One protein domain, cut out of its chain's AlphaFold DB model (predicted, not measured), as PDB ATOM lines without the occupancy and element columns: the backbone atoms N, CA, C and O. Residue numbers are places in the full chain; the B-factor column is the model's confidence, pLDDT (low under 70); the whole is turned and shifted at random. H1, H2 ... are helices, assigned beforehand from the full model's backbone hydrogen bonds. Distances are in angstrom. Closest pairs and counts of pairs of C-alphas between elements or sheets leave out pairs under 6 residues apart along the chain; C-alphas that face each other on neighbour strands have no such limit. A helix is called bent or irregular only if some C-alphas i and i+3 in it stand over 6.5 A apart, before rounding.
ATOM      1  N   SER A   6     366.910 260.300 297.667       95.44
ATOM      2  CA  SER A   6     365.923 260.901 298.576       95.44
ATOM      3  C   SER A   6     365.378 259.907 299.605       95.44
ATOM      4  O   SER A   6     365.329 260.216 300.792       95.44
ATOM      5  N   LEU A   7     365.039 258.684 299.183       94.25
ATOM      6  CA  LEU A   7     364.550 257.640 300.089       94.25
ATOM      7  C   LEU A   7     365.654 257.091 300.994       94.25
ATOM      8  O   LEU A   7     365.383 256.736 302.134       94.25
ATOM      9  N   ARG A   8     366.909 257.063 300.529       94.19
ATOM     10  CA  ARG A   8     368.046 256.721 301.397       94.19
ATOM     11  C   ARG A   8     368.235 257.765 302.496       94.19
ATOM     12  O   ARG A   8     368.424 257.380 303.639       94.19
ATOM     13  N   ILE A   9     368.144 259.053 302.159       96.62
ATOM     14  CA  ILE A   9     368.221 260.154 303.129       96.62
ATOM     15  C   ILE A   9     367.075 260.050 304.141       96.62
ATOM     16  O   ILE A   9     367.331 260.053 305.341       96.62
ATOM     17  N   LEU A  10     365.836 259.883 303.668       95.94
ATOM     18  CA  LEU A  10     364.664 259.701 304.529       95.94
ATOM     19  C   LEU A  10     364.848 258.522 305.493       95.94
ATOM     20  O   LEU A  10     364.637 258.668 306.693       95.94
ATOM     21  N   ASN A  11     365.276 257.366 304.981       96.12
ATOM     22  CA  ASN A  11     365.474 256.181 305.807       96.12
ATOM     23  C   ASN A  11     366.620 256.383 306.812       96.12
ATOM     24  O   ASN A  11     366.493 255.939 307.945       96.12
ATOM     25  N   SER A  12     367.699 257.086 306.450       97.06
ATOM     26  CA  SER A  12     368.764 257.451 307.395       97.06
ATOM     27  C   SER A  12     368.259 258.363 308.516       97.06
ATOM     28  O   SER A  12     368.578 258.126 309.680       97.06
ATOM     29  N   PHE A  13     367.437 259.365 308.189       97.75
ATOM     30  CA  PHE A  13     366.792 260.203 309.201       97.75
ATOM     31  C   PHE A  13     365.875 259.384 310.108       97.75
ATOM     32  O   PHE A  13     365.919 259.558 311.320       97.75
ATOM     33  N   ALA A  14     365.097 258.454 309.549       97.06
ATOM     34  CA  ALA A  14     364.241 257.573 310.333       97.06
ATOM     35  C   ALA A  14     365.052 256.670 311.281       97.06
ATOM     36  O   ALA A  14     364.691 256.544 312.447       97.06
ATOM     37  N   VAL A  15     366.175 256.097 310.824       97.69
ATOM     38  CA  VAL A  15     367.094 255.325 311.687       97.69
ATOM     39  C   VAL A  15     367.559 256.170 312.870       97.69
ATOM     40  O   VAL A  15     367.462 255.718 314.010       97.69
ATOM     41  N   ALA A  16     368.037 257.390 312.603       97.62
ATOM     42  CA  ALA A  16     368.523 258.293 313.639       97.62
ATOM     43  C   ALA A  16     367.408 258.704 314.612       97.62
ATOM     44  O   ALA A  16     367.611 258.662 315.821       97.62
ATOM     45  N   LEU A  17     366.221 259.035 314.098       96.62
ATOM     46  CA  LEU A  17     365.066 259.448 314.894       96.62
ATOM     47  C   LEU A  17     364.584 258.331 315.828       96.62
ATOM     48  O   LEU A  17     364.517 258.528 317.038       96.62
ATOM     49  N   PHE A  18     364.286 257.147 315.287       96.56
ATOM     50  CA  PHE A  18     363.820 256.020 316.100       96.56
ATOM     51  C   PHE A  18     364.925 255.465 317.002       96.56
ATOM     52  O   PHE A  18     364.640 254.994 318.098       96.56
ATOM     53  N   GLY A  19     366.190 255.568 316.581       95.75
ATOM     54  CA  GLY A  19     367.334 255.276 317.440       95.75
ATOM     55  C   GLY A  19     367.401 256.219 318.643       95.75
ATOM     56  O   GLY A  19     367.537 255.754 319.769       95.75
ATOM     57  N   ALA A  20     367.231 257.527 318.429       94.19
ATOM     58  CA  ALA A  20     367.186 258.510 319.510       94.19
ATOM     59  C   ALA A  20     366.003 258.266 320.458       94.19
ATOM     60  O   ALA A  20     366.192 258.275 321.671       94.19
ATOM     61  N   PHE A  21     364.811 257.965 319.929       93.06
ATOM     62  CA  PHE A  21     363.658 257.593 320.755       93.06
ATOM     63  C   PHE A  21     363.945 256.358 321.611       93.06
ATOM     64  O   PHE A  21     363.684 256.387 322.807       93.06
ATOM     65  N   ALA A  22     364.549 255.311 321.040       92.06
ATOM     66  CA  ALA A  22     364.933 254.117 321.794       92.06
ATOM     67  C   ALA A  22     365.950 254.422 322.909       92.06
ATOM     68  O   ALA A  22     365.862 253.842 323.985       92.06
ATOM     69  N   VAL A  23     366.900 255.333 322.673       89.62
ATOM     70  CA  VAL A  23     367.868 255.763 323.697       89.62
ATOM     71  C   VAL A  23     367.180 256.537 324.818       89.62
ATOM     72  O   VAL A  23     367.474 256.294 325.984       89.62
ATOM     73  N   PHE A  24     366.243 257.433 324.497       87.19
ATOM     74  CA  PHE A  24     365.526 258.208 325.513       87.19
ATOM     75  C   PHE A  24     364.679 257.345 326.448       87.19
ATOM     76  O   PHE A  24     364.531 257.711 327.607       87.19
ATOM     77  N   GLN A  25     364.247 256.162 326.006       85.94
ATOM     78  CA  GLN A  25     363.553 255.192 326.859       85.94
ATOM     79  C   GLN A  25     364.413 254.655 328.011       85.94
ATOM     80  O   GLN A  25     363.880 254.159 328.999       85.94
ATOM     81  N   TYR A  26     365.743 254.783 327.944       75.75
ATOM     82  CA  TYR A  26     366.594 254.488 329.099       75.75
ATOM     83  C   TYR A  26     366.337 255.449 330.265       75.75
ATOM     84  O   TYR A  26     366.494 255.056 331.413       75.75
ATOM     85  N   ASN A  27     365.908 256.684 329.996       76.31
ATOM     86  CA  ASN A  27     365.599 257.649 331.050       76.31
ATOM     87  C   ASN A  27     364.256 257.345 331.739       76.31
ATOM     88  O   ASN A  27     364.028 257.810 332.852       76.31
ATOM     89  N   ASP A  28     363.403 256.511 331.135       71.00
ATOM     90  CA  ASP A  28     362.083 256.160 331.677       71.00
ATOM     91  C   ASP A  28     362.144 255.141 332.831       71.00
ATOM     92  O   ASP A  28     361.135 254.837 333.470       71.00
ATOM     93  N   ILE A  29     363.348 254.655 333.160       69.88
ATOM     94  CA  ILE A  29     363.608 253.861 334.369       69.88
ATOM     95  C   ILE A  29     364.102 254.711 335.549       69.88
ATOM     96  O   ILE A  29     364.267 254.159 336.636       69.88
ATOM     97  N   ASP A  30     364.368 256.010 335.353       67.94
ATOM     98  CA  ASP A  30     364.929 256.875 336.392       67.94
ATOM     99  C   ASP A  30     363.863 257.224 337.452       67.94
ATOM    100  O   ASP A  30     362.910 257.963 337.167       67.94
ATOM    101  N   PRO A  31     364.002 256.731 338.700       64.12
ATOM    102  CA  PRO A  31     363.046 257.018 339.764       64.12
ATOM    103  C   PRO A  31     363.094 258.480 340.236       64.12
ATOM    104  O   PRO A  31     362.166 258.918 340.912       64.12
ATOM    105  N   ALA A  32     364.142 259.243 339.897       63.34
ATOM    106  CA  ALA A  32     364.201 260.682 340.147       63.34
ATOM    107  C   ALA A  32     363.277 261.477 339.208       63.34
ATOM    108  O   ALA A  32     362.918 262.612 339.522       63.34
ATOM    109  N   VAL A  33     362.885 260.879 338.078       59.78
ATOM    110  CA  VAL A  33     362.015 261.484 337.060       59.78
ATOM    111  C   VAL A  33     360.589 260.927 337.156       59.78
ATOM    112  O   VAL A  33     359.629 261.694 337.113       59.78
ATOM    113  N   TYR A  34     360.423 259.615 337.377       61.81
ATOM    114  CA  TYR A  34     359.110 258.959 337.345       61.81
ATOM    115  C   TYR A  34     358.704 258.320 338.676       61.81
ATOM    116  O   TYR A  34     359.336 257.396 339.184       61.81
ATOM    117  N   HIS A  35     357.539 258.724 339.187       52.56
ATOM    118  CA  HIS A  35     357.023 258.290 340.492       52.56
ATOM    119  C   HIS A  35     356.582 256.802 340.539       52.56
ATOM    120  O   HIS A  35     356.307 256.276 341.621       52.56
ATOM    121  N   ARG A  36     356.524 256.112 339.382       61.19
ATOM    122  CA  ARG A  36     356.273 254.662 339.213       61.19
ATOM    123  C   ARG A  36     356.951 254.116 337.946       61.19
ATOM    124  O   ARG A  36     356.281 253.574 337.069       61.19
ATOM    125  N   ALA A  37     358.266 254.290 337.842       66.44
ATOM    126  CA  ALA A  37     359.045 253.761 336.725       66.44
ATOM    127  C   ALA A  37     358.819 252.244 336.555       66.44
ATOM    128  O   ALA A  37     359.068 251.453 337.468       66.44
ATOM    129  N   SER A  38     358.325 251.836 335.385       79.19
ATOM    130  CA  SER A  38     358.127 250.431 335.029       79.19
ATOM    131  C   SER A  38     359.230 250.005 334.073       79.19
ATOM    132  O   SER A  38     359.192 250.320 332.885       79.19
ATOM    133  N   SER A  39     360.201 249.236 334.569       82.44
ATOM    134  CA  SER A  39     361.290 248.724 333.726       82.44
ATOM    135  C   SER A  39     360.776 247.857 332.574       82.44
ATOM    136  O   SER A  39     361.400 247.814 331.518       82.44
ATOM    137  N   LEU A  40     359.636 247.182 332.759       84.88
ATOM    138  CA  LEU A  40     359.001 246.404 331.698       84.88
ATOM    139  C   LEU A  40     358.471 247.308 330.582       84.88
ATOM    140  O   LEU A  40     358.670 246.998 329.411       84.88
ATOM    141  N   ASP A  41     357.809 248.411 330.925       84.62
ATOM    142  CA  ASP A  41     357.224 249.292 329.916       84.62
ATOM    143  C   ASP A  41     358.300 250.056 329.137       84.62
ATOM    144  O   ASP A  41     358.297 250.032 327.903       84.62
ATOM    145  N   ALA A  42     359.307 250.580 329.844       86.56
ATOM    146  CA  ALA A  42     360.494 251.175 329.232       86.56
ATOM    147  C   ALA A  42     361.207 250.179 328.297       86.56
ATOM    148  O   ALA A  42     361.560 250.511 327.166       86.56
ATOM    149  N   ALA A  43     361.358 248.912 328.709       89.56
ATOM    150  CA  ALA A  43     361.948 247.874 327.861       89.56
ATOM    151  C   ALA A  43     361.098 247.566 326.616       89.56
ATOM    152  O   ALA A  43     361.654 247.332 325.536       89.56
ATOM    153  N   LEU A  44     359.766 247.574 326.732       91.19
ATOM    154  CA  LEU A  44     358.859 247.370 325.600       91.19
ATOM    155  C   LEU A  44     358.930 248.532 324.607       91.19
ATOM    156  O   LEU A  44     358.983 248.291 323.401       91.19
ATOM    157  N   TRP A  45     358.962 249.774 325.087       92.38
ATOM    158  CA  TRP A  45     359.114 250.960 324.244       92.38
ATOM    159  C   TRP A  45     360.491 251.053 323.590       92.38
ATOM    160  O   TRP A  45     360.580 251.303 322.386       92.38
ATOM    161  N   LEU A  46     361.557 250.758 324.334       93.38
ATOM    162  CA  LEU A  46     362.909 250.651 323.792       93.38
ATOM    163  C   LEU A  46     362.954 249.608 322.677       93.38
ATOM    164  O   LEU A  46     363.404 249.904 321.570       93.38
ATOM    165  N   SER A  47     362.444 248.401 322.941       92.69
ATOM    166  CA  SER A  47     362.428 247.309 321.962       92.69
ATOM    167  C   SER A  47     361.601 247.668 320.728       92.69
ATOM    168  O   SER A  47     361.995 247.356 319.605       92.69
ATOM    169  N   PHE A  48     360.474 248.357 320.922       94.69
ATOM    170  CA  PHE A  48     359.616 248.841 319.847       94.69
ATOM    171  C   PHE A  48     360.347 249.835 318.938       94.69
ATOM    172  O   PHE A  48     360.447 249.605 317.730       94.69
ATOM    173  N   TYR A  49     360.916 250.906 319.496       95.69
ATOM    174  CA  TYR A  49     361.635 251.904 318.705       95.69
ATOM    175  C   TYR A  49     362.912 251.336 318.070       95.69
ATOM    176  O   TYR A  49     363.205 251.630 316.908       95.69
ATOM    177  N   ALA A  50     363.625 250.451 318.773       94.75
ATOM    178  CA  ALA A  50     364.785 249.749 318.233       94.75
ATOM    179  C   ALA A  50     364.409 248.863 317.036       94.75
ATOM    180  O   ALA A  50     365.081 248.914 316.005       94.75
ATOM    181  N   LEU A  51     363.310 248.103 317.124       94.69
ATOM    182  CA  LEU A  51     362.801 247.302 316.010       94.69
ATOM    183  C   LEU A  51     362.523 248.180 314.784       94.69
ATOM    184  O   LEU A  51     362.986 247.862 313.689       94.69
ATOM    185  N   VAL A  52     361.809 249.297 314.955       96.06
ATOM    186  CA  VAL A  52     361.489 250.212 313.848       96.06
ATOM    187  C   VAL A  52     362.768 250.794 313.235       96.06
ATOM    188  O   VAL A  52     362.920 250.775 312.011       96.06
ATOM    189  N   SER A  53     363.726 251.227 314.060       96.81
ATOM    190  CA  SER A  53     365.032 251.716 313.596       96.81
ATOM    191  C   SER A  53     365.785 250.656 312.776       96.81
ATOM    192  O   SER A  53     366.236 250.933 311.661       96.81
ATOM    193  N   ILE A  54     365.836 249.409 313.258       95.31
ATOM    194  CA  ILE A  54     366.470 248.285 312.550       95.31
ATOM    195  C   ILE A  54     365.793 248.037 311.197       95.31
ATOM    196  O   ILE A  54     366.484 247.844 310.195       95.31
ATOM    197  N   LEU A  55     364.458 248.071 311.130       94.62
ATOM    198  CA  LEU A  55     363.724 247.865 309.877       94.62
ATOM    199  C   LEU A  55     364.086 248.916 308.817       94.62
ATOM    200  O   LEU A  55     364.268 248.562 307.649       94.62
ATOM    201  N   PHE A  56     364.270 250.179 309.212       95.94
ATOM    202  CA  PHE A  56     364.797 251.206 308.312       95.94
ATOM    203  C   PHE A  56     366.266 250.961 307.946       95.94
ATOM    204  O   PHE A  56     366.617 251.053 306.764       95.94
ATOM    205  N   ALA A  57     367.116 250.576 308.899       95.25
ATOM    206  CA  ALA A  57     368.535 250.308 308.656       95.25
ATOM    207  C   ALA A  57     368.759 249.167 307.647       95.25
ATOM    208  O   ALA A  57     369.655 249.253 306.801       95.25
ATOM    209  N   LEU A  58     367.902 248.137 307.652       93.00
ATOM    210  CA  LEU A  58     367.945 247.044 306.670       93.00
ATOM    211  C   LEU A  58     367.888 247.560 305.224       93.00
ATOM    212  O   LEU A  58     368.606 247.063 304.351       93.00
ATOM    213  N   THR A  59     367.093 248.600 304.968       90.38
ATOM    214  CA  THR A  59     366.974 249.174 303.621       90.38
ATOM    215  C   THR A  59     368.269 249.832 303.137       90.38
ATOM    216  O   THR A  59     368.566 249.799 301.938       90.38
ATOM    217  N   LEU A  60     369.081 250.365 304.059       90.75
ATOM    218  CA  LEU A  60     370.351 251.032 303.765       90.75
ATOM    219  C   LEU A  60     371.437 250.031 303.363       90.75
ATOM    220  O   LEU A  60     372.210 250.299 302.442       90.75
ATOM    221  N   ILE A  61     371.418 248.831 303.949       91.44
ATOM    222  CA  ILE A  61     372.244 247.685 303.523       91.44
ATOM    223  C   ILE A  61     371.626 246.919 302.338       91.44
ATOM    224  O   ILE A  61     371.969 245.768 302.066       91.44
ATOM    225  N   ARG A  62     370.707 247.564 301.605       83.31
ATOM    226  CA  ARG A  62     370.023 247.054 300.408       83.31
ATOM    227  C   ARG A  62     369.182 245.794 300.649       83.31
ATOM    228  O   ARG A  62     368.833 245.128 299.670       83.31
ATOM    229  N   ARG A  63     368.781 245.493 301.884       84.75
ATOM    230  CA  ARG A  63     367.854 244.397 302.203       84.75
ATOM    231  C   ARG A  63     366.440 244.938 302.401       84.75
ATOM    232  O   ARG A  63     366.245 245.960 303.043       84.75
ATOM    233  N   SER A  64     365.446 244.258 301.833       82.81
ATOM    234  CA  SER A  64     364.049 244.538 302.182       82.81
ATOM    235  C   SER A  64     363.722 243.809 303.473       82.81
ATOM    236  O   SER A  64     364.101 242.646 303.626       82.81
ATOM    237  N   ALA A  65     362.989 244.458 304.373       84.94
ATOM    238  CA  ALA A  65     362.374 243.753 305.485       84.94
ATOM    239  C   ALA A  65     361.412 242.678 304.948       84.94
ATOM    240  O   ALA A  65     360.751 242.872 303.919       84.94
ATOM    241  N   SER A  66     361.355 241.539 305.640       89.38
ATOM    242  CA  SER A  66     360.366 240.498 305.358       89.38
ATOM    243  C   SER A  66     358.951 241.054 305.585       89.38
ATOM    244  O   SER A  66     358.747 241.758 306.578       89.38
ATOM    245  N   PRO A  67     357.955 240.720 304.742       90.50
ATOM    246  CA  PRO A  67     356.565 241.122 304.960       90.50
ATOM    247  C   PRO A  67     356.033 240.738 306.345       90.50
ATOM    248  O   PRO A  67     355.292 241.507 306.947       90.50
ATOM    249  N   TRP A  68     356.459 239.592 306.883       91.00
ATOM    250  CA  TRP A  68     356.090 239.162 308.233       91.00
ATOM    251  C   TRP A  68     356.632 240.093 309.317       91.00
ATOM    252  O   TRP A  68     355.909 240.420 310.251       91.00
ATOM    253  N   LEU A  69     357.869 240.577 309.172       92.12
ATOM    254  CA  LEU A  69     358.450 241.533 310.119       92.12
ATOM    255  C   LEU A  69     357.733 242.883 310.063       92.12
ATOM    256  O   LEU A  69     357.499 243.497 311.098       92.12
ATOM    257  N   LEU A  70     357.347 243.327 308.865       94.62
ATOM    258  CA  LEU A  70     356.557 244.546 308.699       94.62
ATOM    259  C   LEU A  70     355.149 244.395 309.288       94.62
ATOM    260  O   LEU A  70     354.654 245.333 309.905       94.62
ATOM    261  N   LEU A  71     354.523 243.220 309.156       95.56
ATOM    262  CA  LEU A  71     353.233 242.929 309.784       95.56
ATOM    263  C   LEU A  71     353.338 242.952 311.313       95.56
ATOM    264  O   LEU A  71     352.530 243.606 311.963       95.56
ATOM    265  N   VAL A  72     354.352 242.290 311.880       93.81
ATOM    266  CA  VAL A  72     354.624 242.331 313.327       93.81
ATOM    267  C   VAL A  72     354.849 243.770 313.789       93.81
ATOM    268  O   VAL A  72     354.254 244.187 314.778       93.81
ATOM    269  N   GLY A  73     355.636 244.554 313.047       94.19
ATOM    270  CA  GLY A  73     355.845 245.975 313.325       94.19
ATOM    271  C   GLY A  73     354.545 246.783 313.301       94.19
ATOM    272  O   GLY A  73     354.298 247.565 314.215       94.19
ATOM    273  N   ALA A  74     353.678 246.562 312.310       97.25
ATOM    274  CA  ALA A  74     352.382 247.234 312.221       97.25
ATOM    275  C   ALA A  74     351.463 246.872 313.400       97.25
ATOM    276  O   ALA A  74     350.873 247.761 314.010       97.25
ATOM    277  N   VAL A  75     351.386 245.589 313.767       97.12
ATOM    278  CA  VAL A  75     350.618 245.128 314.936       97.12
ATOM    279  C   VAL A  75     351.167 245.743 316.224       97.12
ATOM    280  O   VAL A  75     350.387 246.219 317.043       97.12
ATOM    281  N   ALA A  76     352.490 245.802 316.387       95.12
ATOM    282  CA  ALA A  76     353.118 246.441 317.541       95.12
ATOM    283  C   ALA A  76     352.780 247.940 317.627       95.12
ATOM    284  O   ALA A  76     352.476 248.429 318.713       95.12
ATOM    285  N   CYS A  77     352.757 248.654 316.493       97.12
ATOM    286  CA  CYS A  77     352.340 250.060 316.461       97.12
ATOM    287  C   CYS A  77     350.886 250.214 316.920       97.12
ATOM    288  O   CYS A  77     350.600 251.037 317.783       97.12
ATOM    289  N   LEU A  78     349.973 249.393 316.388       97.75
ATOM    290  CA  LEU A  78     348.558 249.427 316.767       97.75
ATOM    291  C   LEU A  78     348.352 249.086 318.248       97.75
ATOM    292  O   LEU A  78     347.539 249.722 318.913       97.75
ATOM    293  N   ALA A  79     349.109 248.125 318.781       95.75
ATOM    294  CA  ALA A  79     349.071 247.778 320.196       95.75
ATOM    295  C   ALA A  79     349.530 248.951 321.079       95.75
ATOM    296  O   ALA A  79     348.820 249.311 322.016       95.75
ATOM    297  N   LYS A  80     350.663 249.591 320.752       94.44
ATOM    298  CA  LYS A  80     351.154 250.772 321.480       94.44
ATOM    299  C   LYS A  80     350.190 251.958 321.381       94.44
ATOM    300  O   LYS A  80     349.917 252.592 322.395       94.44
ATOM    301  N   MET A  81     349.597 252.206 320.211       96.50
ATOM    302  CA  MET A  81     348.538 253.212 320.048       96.50
ATOM    303  C   MET A  81     347.310 252.895 320.910       96.50
ATOM    304  O   MET A  81     346.754 253.787 321.541       96.50
ATOM    305  N   GLY A  82     346.886 251.632 320.977       94.31
ATOM    306  CA  GLY A  82     345.769 251.218 321.828       94.31
ATOM    307  C   GLY A  82     346.049 251.418 323.321       94.31
ATOM    308  O   GLY A  82     345.174 251.873 324.049       94.31
ATOM    309  N   GLN A  83     347.278 251.136 323.764       91.44
ATOM    310  CA  GLN A  83     347.709 251.325 325.155       91.44
ATOM    311  C   GLN A  83     347.760 252.803 325.567       91.44
ATOM    312  O   GLN A  83     347.456 253.135 326.709       91.44
ATOM    313  N   THR A  84     348.109 253.690 324.637       91.69
ATOM    314  CA  THR A  84     348.377 255.111 324.919       91.69
ATOM    315  C   THR A  84     347.271 256.060 324.481       91.69
ATOM    316  O   THR A  84     347.222 257.211 324.917       91.69
ATOM    317  N   GLY A  85     346.327 255.579 323.672       90.56
ATOM    318  CA  GLY A  85     345.252 256.386 323.098       90.56
ATOM    319  C   GLY A  85     344.353 257.046 324.139       90.56
ATOM    320  O   GLY A  85     343.789 258.105 323.870       90.56
ATOM    321  N   TRP A  86     344.267 256.485 325.348       90.38
ATOM    322  CA  TRP A  86     343.537 257.110 326.451       90.38
ATOM    323  C   TRP A  86     344.147 258.451 326.882       90.38
ATOM    324  O   TRP A  86     343.415 259.396 327.168       90.38
ATOM    325  N   GLY A  87     345.478 258.570 326.867       88.06
ATOM    326  CA  GLY A  87     346.153 259.831 327.162       88.06
ATOM    327  C   GLY A  87     345.830 260.910 326.140       88.06
ATOM    328  O   GLY A  87     345.476 262.021 326.523       88.06
ATOM    329  N   LEU A  88     345.849 260.554 324.850       92.00
ATOM    330  CA  LEU A  88     345.433 261.461 323.781       92.00
ATOM    331  C   LEU A  88     343.962 261.868 323.918       92.00
ATOM    332  O   LEU A  88     343.630 263.040 323.751       92.00
ATOM    333  N   TRP A  89     343.085 260.917 324.248       92.56
ATOM    334  CA  TRP A  89     341.667 261.191 324.462       92.56
ATOM    335  C   TRP A  89     341.455 262.230 325.567       92.56
ATOM    336  O   TRP A  89     340.757 263.216 325.349       92.56
ATOM    337  N   ILE A  90     342.097 262.050 326.725       90.31
ATOM    338  CA  ILE A  90     342.026 263.017 327.828       90.31
ATOM    339  C   ILE A  90     342.643 264.359 327.424       90.31
ATOM    340  O   ILE A  90     342.122 265.402 327.798       90.31
ATOM    341  N   ASN A  91     343.733 264.366 326.663       90.56
ATOM    342  CA  ASN A  91     344.387 265.609 326.260       90.56
ATOM    343  C   ASN A  91     343.525 266.445 325.292       90.56
ATOM    344  O   ASN A  91     343.578 267.668 325.325       90.56
ATOM    345  N   ILE A  92     342.714 265.798 324.446       91.19
ATOM    346  CA  ILE A  92     341.835 266.474 323.473       91.19
ATOM    347  C   ILE A  92     340.463 266.815 324.068       91.19
ATOM    348  O   ILE A  92     339.931 267.890 323.806       91.19
ATOM    349  N   PHE A  93     339.863 265.887 324.814       93.19
ATOM    350  CA  PHE A  93     338.468 265.977 325.268       93.19
ATOM    351  C   PHE A  93     338.325 266.169 326.782       93.19
ATOM    352  O   PHE A  93     337.206 266.211 327.298       93.19
ATOM    353  N   GLY A  94     339.438 266.223 327.509       88.31
ATOM    354  CA  GLY A  94     339.458 266.459 328.944       88.31
ATOM    355  C   GLY A  94     339.121 267.900 329.314       88.31
ATOM    356  O   GLY A  94     338.882 268.757 328.470       88.31
ATOM    357  N   GLN A  95     339.080 268.146 330.621       86.81
ATOM    358  CA  GLN A  95     338.696 269.444 331.176       86.81
ATOM    359  C   GLN A  95     339.836 270.460 331.201       86.81
ATOM    360  O   GLN A  95     339.564 271.649 331.330       86.81
ATOM    361  N   GLU A  96     341.092 270.020 331.096       85.00
ATOM    362  CA  GLU A  96     342.213 270.957 331.082       85.00
ATOM    363  C   GLU A  96     342.802 271.172 329.698       85.00
ATOM    364  O   GLU A  96     342.613 270.361 328.794       85.00
ATOM    365  N   GLU A  97     343.551 272.265 329.563       85.75
ATOM    366  CA  GLU A  97     344.109 272.703 328.292       85.75
ATOM    367  C   GLU A  97     344.987 271.633 327.644       85.75
ATOM    368  O   GLU A  97     345.768 270.938 328.302       85.75
ATOM    369  N   PHE A  98     344.851 271.526 326.324       85.19
ATOM    370  CA  PHE A  98     345.681 270.652 325.518       85.19
ATOM    371  C   PHE A  98     347.143 271.087 325.609       85.19
ATOM    372  O   PHE A  98     347.483 272.234 325.307       85.19
ATOM    373  N   THR A  99     348.027 270.147 325.932       85.19
ATOM    374  CA  THR A  99     349.467 270.384 325.842       85.19
ATOM    375  C   THR A  99     350.230 269.136 325.420       85.19
ATOM    376  O   THR A  99     349.922 268.009 325.799       85.19
ATOM    377  N   MET A 100     351.260 269.357 324.606       81.25
ATOM    378  CA  MET A 100     352.270 268.359 324.225       81.25
ATOM    379  C   MET A 100     353.647 268.704 324.807       81.25
ATOM    380  O   MET A 100     354.616 267.983 324.581       81.25
ATOM    381  N   MET A 101     353.732 269.829 325.522       75.12
ATOM    382  CA  MET A 101     354.952 270.381 326.092       75.12
ATOM    383  C   MET A 101     354.846 270.308 327.608       75.12
ATOM    384  O   MET A 101     353.991 270.957 328.211       75.12
ATOM    385  N   GLN A 102     355.730 269.535 328.232       63.50
ATOM    386  CA  GLN A 102     355.826 269.483 329.683       63.50
ATOM    387  C   GLN A 102     356.957 270.398 330.156       63.50
ATOM    388  O   GLN A 102     358.094 270.265 329.707       63.50
ATOM    389  N   VAL A 103     356.646 271.337 331.059       56.59
ATOM    390  CA  VAL A 103     357.639 272.259 331.652       56.59
ATOM    391  C   VAL A 103     358.547 271.527 332.658       56.59
ATOM    392  O   VAL A 103     359.677 271.944 332.895       56.59
ATOM    393  N   SER A 104     358.102 270.387 333.193       50.72
ATOM    394  CA  SER A 104     358.953 269.400 333.865       50.72
ATOM    395  C   SER A 104     358.403 267.996 333.617       50.72
ATOM    396  O   SER A 104     357.186 267.848 333.532       50.72
ATOM    397  N   MET A 105     359.260 266.969 333.536       51.53
ATOM    398  CA  MET A 105     358.880 265.541 333.440       51.53
ATOM    399  C   MET A 105     358.259 265.011 334.753       51.53
ATOM    400  O   MET A 105     358.509 263.893 335.179       51.53
ATOM    401  N   SER A 106     357.481 265.842 335.446       54.94
ATOM    402  CA  SER A 106     356.719 265.464 336.629       54.94
ATOM    403  C   SER A 106     355.600 264.495 336.252       54.94
ATOM    404  O   SER A 106     354.809 264.755 335.351       54.94
ATOM    405  N   SER A 107     355.445 263.416 337.013       56.69
ATOM    406  CA  SER A 107     354.312 262.482 336.915       56.69
ATOM    407  C   SER A 107     352.932 263.110 337.173       56.69
ATOM    408  O   SER A 107     351.936 262.391 337.197       56.69
ATOM    409  N   ALA A 108     352.864 264.415 337.447       60.88
ATOM    410  CA  ALA A 108     351.626 265.124 337.750       60.88
ATOM    411  C   ALA A 108     350.638 265.151 336.575       60.88
ATOM    412  O   ALA A 108     349.439 265.217 336.826       60.88
ATOM    413  N   ASP A 109     351.114 265.060 335.325       73.31
ATOM    414  CA  ASP A 109     350.241 265.067 334.150       73.31
ATOM    415  C   ASP A 109     350.566 263.942 333.140       73.31
ATOM    416  O   ASP A 109     351.248 264.161 332.134       73.31
ATOM    417  N   PRO A 110     350.079 262.710 333.382       78.88
ATOM    418  CA  PRO A 110     350.390 261.555 332.540       78.88
ATOM    419  C   PRO A 110     349.782 261.631 331.131       78.88
ATOM    420  O   PRO A 110     350.182 260.862 330.256       78.88
ATOM    421  N   ARG A 111     348.821 262.534 330.868       85.19
ATOM    422  CA  ARG A 111     348.167 262.619 329.549       85.19
ATOM    423  C   ARG A 111     349.126 263.105 328.466       85.19
ATOM    424  O   ARG A 111     348.984 262.699 327.313       85.19
ATOM    425  N   VAL A 112     350.096 263.945 328.832       85.06
ATOM    426  CA  VAL A 112     351.081 264.523 327.910       85.06
ATOM    427  C   VAL A 112     352.012 263.431 327.407       85.06
ATOM    428  O   VAL A 112     352.149 263.258 326.198       85.06
ATOM    429  N   GLU A 113     352.580 262.644 328.321       84.44
ATOM    430  CA  GLU A 113     353.483 261.551 327.963       84.44
ATOM    431  C   GLU A 113     352.771 260.479 327.135       84.44
ATOM    432  O   GLU A 113     353.202 260.166 326.028       84.44
ATOM    433  N   LEU A 114     351.591 260.033 327.575       88.19
ATOM    434  CA  LEU A 114     350.783 259.075 326.816       88.19
ATOM    435  C   LEU A 114     350.382 259.612 325.428       88.19
ATOM    436  O   LEU A 114     350.376 258.870 324.447       88.19
ATOM    437  N   SER A 115     350.088 260.910 325.295       90.88
ATOM    438  CA  SER A 115     349.830 261.518 323.980       90.88
ATOM    439  C   SER A 115     351.071 261.472 323.085       90.88
ATOM    440  O   SER A 115     350.967 261.159 321.898       90.88
ATOM    441  N   ARG A 116     352.255 261.773 323.630       90.00
ATOM    442  CA  ARG A 116     353.526 261.741 322.889       90.00
ATOM    443  C   ARG A 116     353.865 260.331 322.432       90.00
ATOM    444  O   ARG A 116     354.200 260.140 321.263       90.00
ATOM    445  N   GLU A 117     353.721 259.355 323.315       91.06
ATOM    446  CA  GLU A 117     353.895 257.944 323.000       91.06
ATOM    447  C   GLU A 117     352.927 257.472 321.902       91.06
ATOM    448  O   GLU A 117     353.342 256.805 320.948       91.06
ATOM    449  N   PHE A 118     351.656 257.893 321.963       94.50
ATOM    450  CA  PHE A 118     350.673 257.612 320.917       94.50
ATOM    451  C   PHE A 118     351.135 258.136 319.554       94.50
ATOM    452  O   PHE A 118     351.153 257.392 318.568       94.50
ATOM    453  N   PHE A 119     351.556 259.402 319.477       94.38
ATOM    454  CA  PHE A 119     352.056 259.976 318.226       94.38
ATOM    455  C   PHE A 119     353.368 259.332 317.767       94.38
ATOM    456  O   PHE A 119     353.556 259.135 316.565       94.38
ATOM    457  N   GLY A 120     354.243 258.931 318.692       94.50
ATOM    458  CA  GLY A 120     355.431 258.134 318.387       94.50
ATOM    459  C   GLY A 120     355.073 256.829 317.669       94.50
ATOM    460  O   GLY A 120     355.665 256.502 316.635       94.50
ATOM    461  N   ALA A 121     354.041 256.128 318.145       96.62
ATOM    462  CA  ALA A 121     353.527 254.917 317.509       96.62
ATOM    463  C   ALA A 121     352.827 255.185 316.158       96.62
ATOM    464  O   ALA A 121     352.980 254.394 315.225       96.62
ATOM    465  N   VAL A 122     352.130 256.318 315.998       97.50
ATOM    466  CA  VAL A 122     351.551 256.747 314.706       97.50
ATOM    467  C   VAL A 122     352.642 256.998 313.662       97.50
ATOM    468  O   VAL A 122     352.548 256.511 312.531       97.50
ATOM    469  N   ILE A 123     353.700 257.725 314.032       97.19
ATOM    470  CA  ILE A 123     354.835 258.010 313.141       97.19
ATOM    471  C   ILE A 123     355.547 256.705 312.765       97.19
ATOM    472  O   ILE A 123     355.889 256.501 311.596       97.19
ATOM    473  N   ALA A 124     355.716 255.784 313.719       97.44
ATOM    474  CA  ALA A 124     356.245 254.450 313.451       97.44
ATOM    475  C   ALA A 124     355.379 253.672 312.449       97.44
ATOM    476  O   ALA A 124     355.917 253.137 311.479       97.44
ATOM    477  N   LEU A 125     354.050 253.663 312.610       98.25
ATOM    478  CA  LEU A 125     353.135 252.980 311.691       98.25
ATOM    479  C   LEU A 125     353.225 253.543 310.268       98.25
ATOM    480  O   LEU A 125     353.315 252.777 309.303       98.25
ATOM    481  N   ALA A 126     353.265 254.871 310.129       97.94
ATOM    482  CA  ALA A 126     353.486 255.529 308.843       97.94
ATOM    483  C   ALA A 126     354.835 255.116 308.226       97.94
ATOM    484  O   ALA A 126     354.920 254.834 307.028       97.94
ATOM    485  N   GLY A 127     355.878 254.995 309.052       96.88
ATOM    486  CA  GLY A 127     357.182 254.488 308.642       96.88
ATOM    487  C   GLY A 127     357.148 253.036 308.152       96.88
ATOM    488  O   GLY A 127     357.695 252.733 307.091       96.88
ATOM    489  N   ILE A 128     356.450 252.144 308.858       97.00
ATOM    490  CA  ILE A 128     356.250 250.747 308.442       97.00
ATOM    491  C   ILE A 128     355.499 250.670 307.107       97.00
ATOM    492  O   ILE A 128     355.895 249.913 306.216       97.00
ATOM    493  N   ALA A 129     354.456 251.484 306.926       97.00
ATOM    494  CA  ALA A 129     353.733 251.573 305.660       97.00
ATOM    495  C   ALA A 129     354.641 252.062 304.516       97.00
ATOM    496  O   ALA A 129     354.619 251.498 303.416       97.00
ATOM    497  N   ALA A 130     355.502 253.050 304.783       95.81
ATOM    498  CA  ALA A 130     356.493 253.525 303.823       95.81
ATOM    499  C   ALA A 130     357.497 252.420 303.453       95.81
ATOM    500  O   ALA A 130     357.757 252.203 302.270       95.81
ATOM    501  N   LEU A 131     358.015 251.671 304.430       95.50
ATOM    502  CA  LEU A 131     358.915 250.535 304.204       95.50
ATOM    503  C   LEU A 131     358.268 249.438 303.357       95.50
ATOM    504  O   LEU A 131     358.890 248.919 302.425       95.50
ATOM    505  N   TRP A 132     357.006 249.114 303.630       95.19
ATOM    506  CA  TRP A 132     356.234 248.161 302.837       95.19
ATOM    507  C   TRP A 132     356.102 248.609 301.378       95.19
ATOM    508  O   TRP A 132     356.342 247.828 300.450       95.19
ATOM    509  N   TRP A 133     355.763 249.881 301.162       95.19
ATOM    510  CA  TRP A 133     355.676 250.468 299.827       95.19
ATOM    511  C   TRP A 133     357.028 250.457 299.103       95.19
ATOM    512  O   TRP A 133     357.109 250.007 297.955       95.19
ATOM    513  N   GLN A 134     358.108 250.860 299.779       94.06
ATOM    514  CA  GLN A 134     359.461 250.819 299.225       94.06
ATOM    515  C   GLN A 134     359.859 249.392 298.824       94.06
ATOM    516  O   GLN A 134     360.414 249.192 297.742       94.06
ATOM    517  N   GLY A 135     359.547 248.397 299.660       92.06
ATOM    518  CA  GLY A 135     359.787 246.979 299.385       92.06
ATOM    519  C   GLY A 135     359.072 246.491 298.126       92.06
ATOM    520  O   GLY A 135     359.665 245.779 297.319       92.06
ATOM    521  N   ARG A 136     357.824 246.926 297.898       90.62
ATOM    522  CA  ARG A 136     357.075 246.604 296.671       90.62
ATOM    523  C   ARG A 136     357.629 247.299 295.430       90.62
ATOM    524  O   ARG A 136     357.623 246.702 294.359       90.62
ATOM    525  N   ARG A 137     358.069 248.554 295.554       90.75
ATOM    526  CA  ARG A 137     358.470 249.377 294.402       90.75
ATOM    527  C   ARG A 137     359.927 249.185 293.981       90.75
ATOM    528  O   ARG A 137     360.222 249.279 292.794       90.75
ATOM    529  N   PHE A 138     360.818 248.941 294.943       89.94
ATOM    530  CA  PHE A 138     362.277 248.905 294.760       89.94
ATOM    531  C   PHE A 138     362.926 247.609 295.273       89.94
ATOM    532  O   PHE A 138     364.162 247.509 295.349       89.94
ATOM    533  N   GLY A 139     362.108 246.637 295.687       82.06
ATOM    534  CA  GLY A 139     362.543 245.288 296.027       82.06
ATOM    535  C   GLY A 139     363.120 244.544 294.819       82.06
ATOM    536  O   GLY A 139     362.916 244.965 293.681       82.06
TER     537      GLY A 139
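What this domain is: This is residues 6 to 139 of the 150 residues of an uncharacterized protein of Verrucomicrobiales bacterium (UniProt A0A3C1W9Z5). The longest helix, H4, lies alongside H3a, one arm of bent H3, and with the hairpin of H1 and H2 they form an elongated up-and-down bundle, each running against the one before. At one end H3b turns off steeply, and residues 94 to 109 loop back to H4. The printed part has 134 residues, four named helices in the order H1 H2 H3 H4, all helix, compact with radius of gyration of the C-alphas 16.0 A, spanning 48 by 30 by 26 A.

Where its parts are: H4, residues 110 to 138, is 41.6 A long and ends at C-alpha 138 (362.277, 248.905, 294.760). H1, residues 6 to 29, 36.6 A, begins at C-alpha 6 (365.923, 260.901, 298.576). H2 is residues 39 to 60, 31.4 A. H3, residues 67 to 93, one helix by its hydrogen bonds, is bent, with C-alphas 83 and 86 7.2 A apart; its arms are H3a, 67 to 83, and H3b, 86 to 93.

How they stand to each other: H4 touches H3a, closest C-alphas Met 81 and Phe 118, 5.0 A, at a shallow tilt of 17 degrees, opposite ways. H2 touches H4 with residues 49 to 56 alone, closest C-alphas Val 52 and Ala 124, 6.8 A. H1 touches H2, closest C-alphas Ala 22 and Leu 46, 4.5 A. Every O i to N i+4 pair is within hydrogen-bond range in H3a, H3b and H4, against 16 of 20 in H1 and 16 of 18 in H2.

The domain as a whole: The printed part has no cut; the link H3 to H4 is long, and pLDDT is under 70 at residues 29 to 37 and 102 to 108.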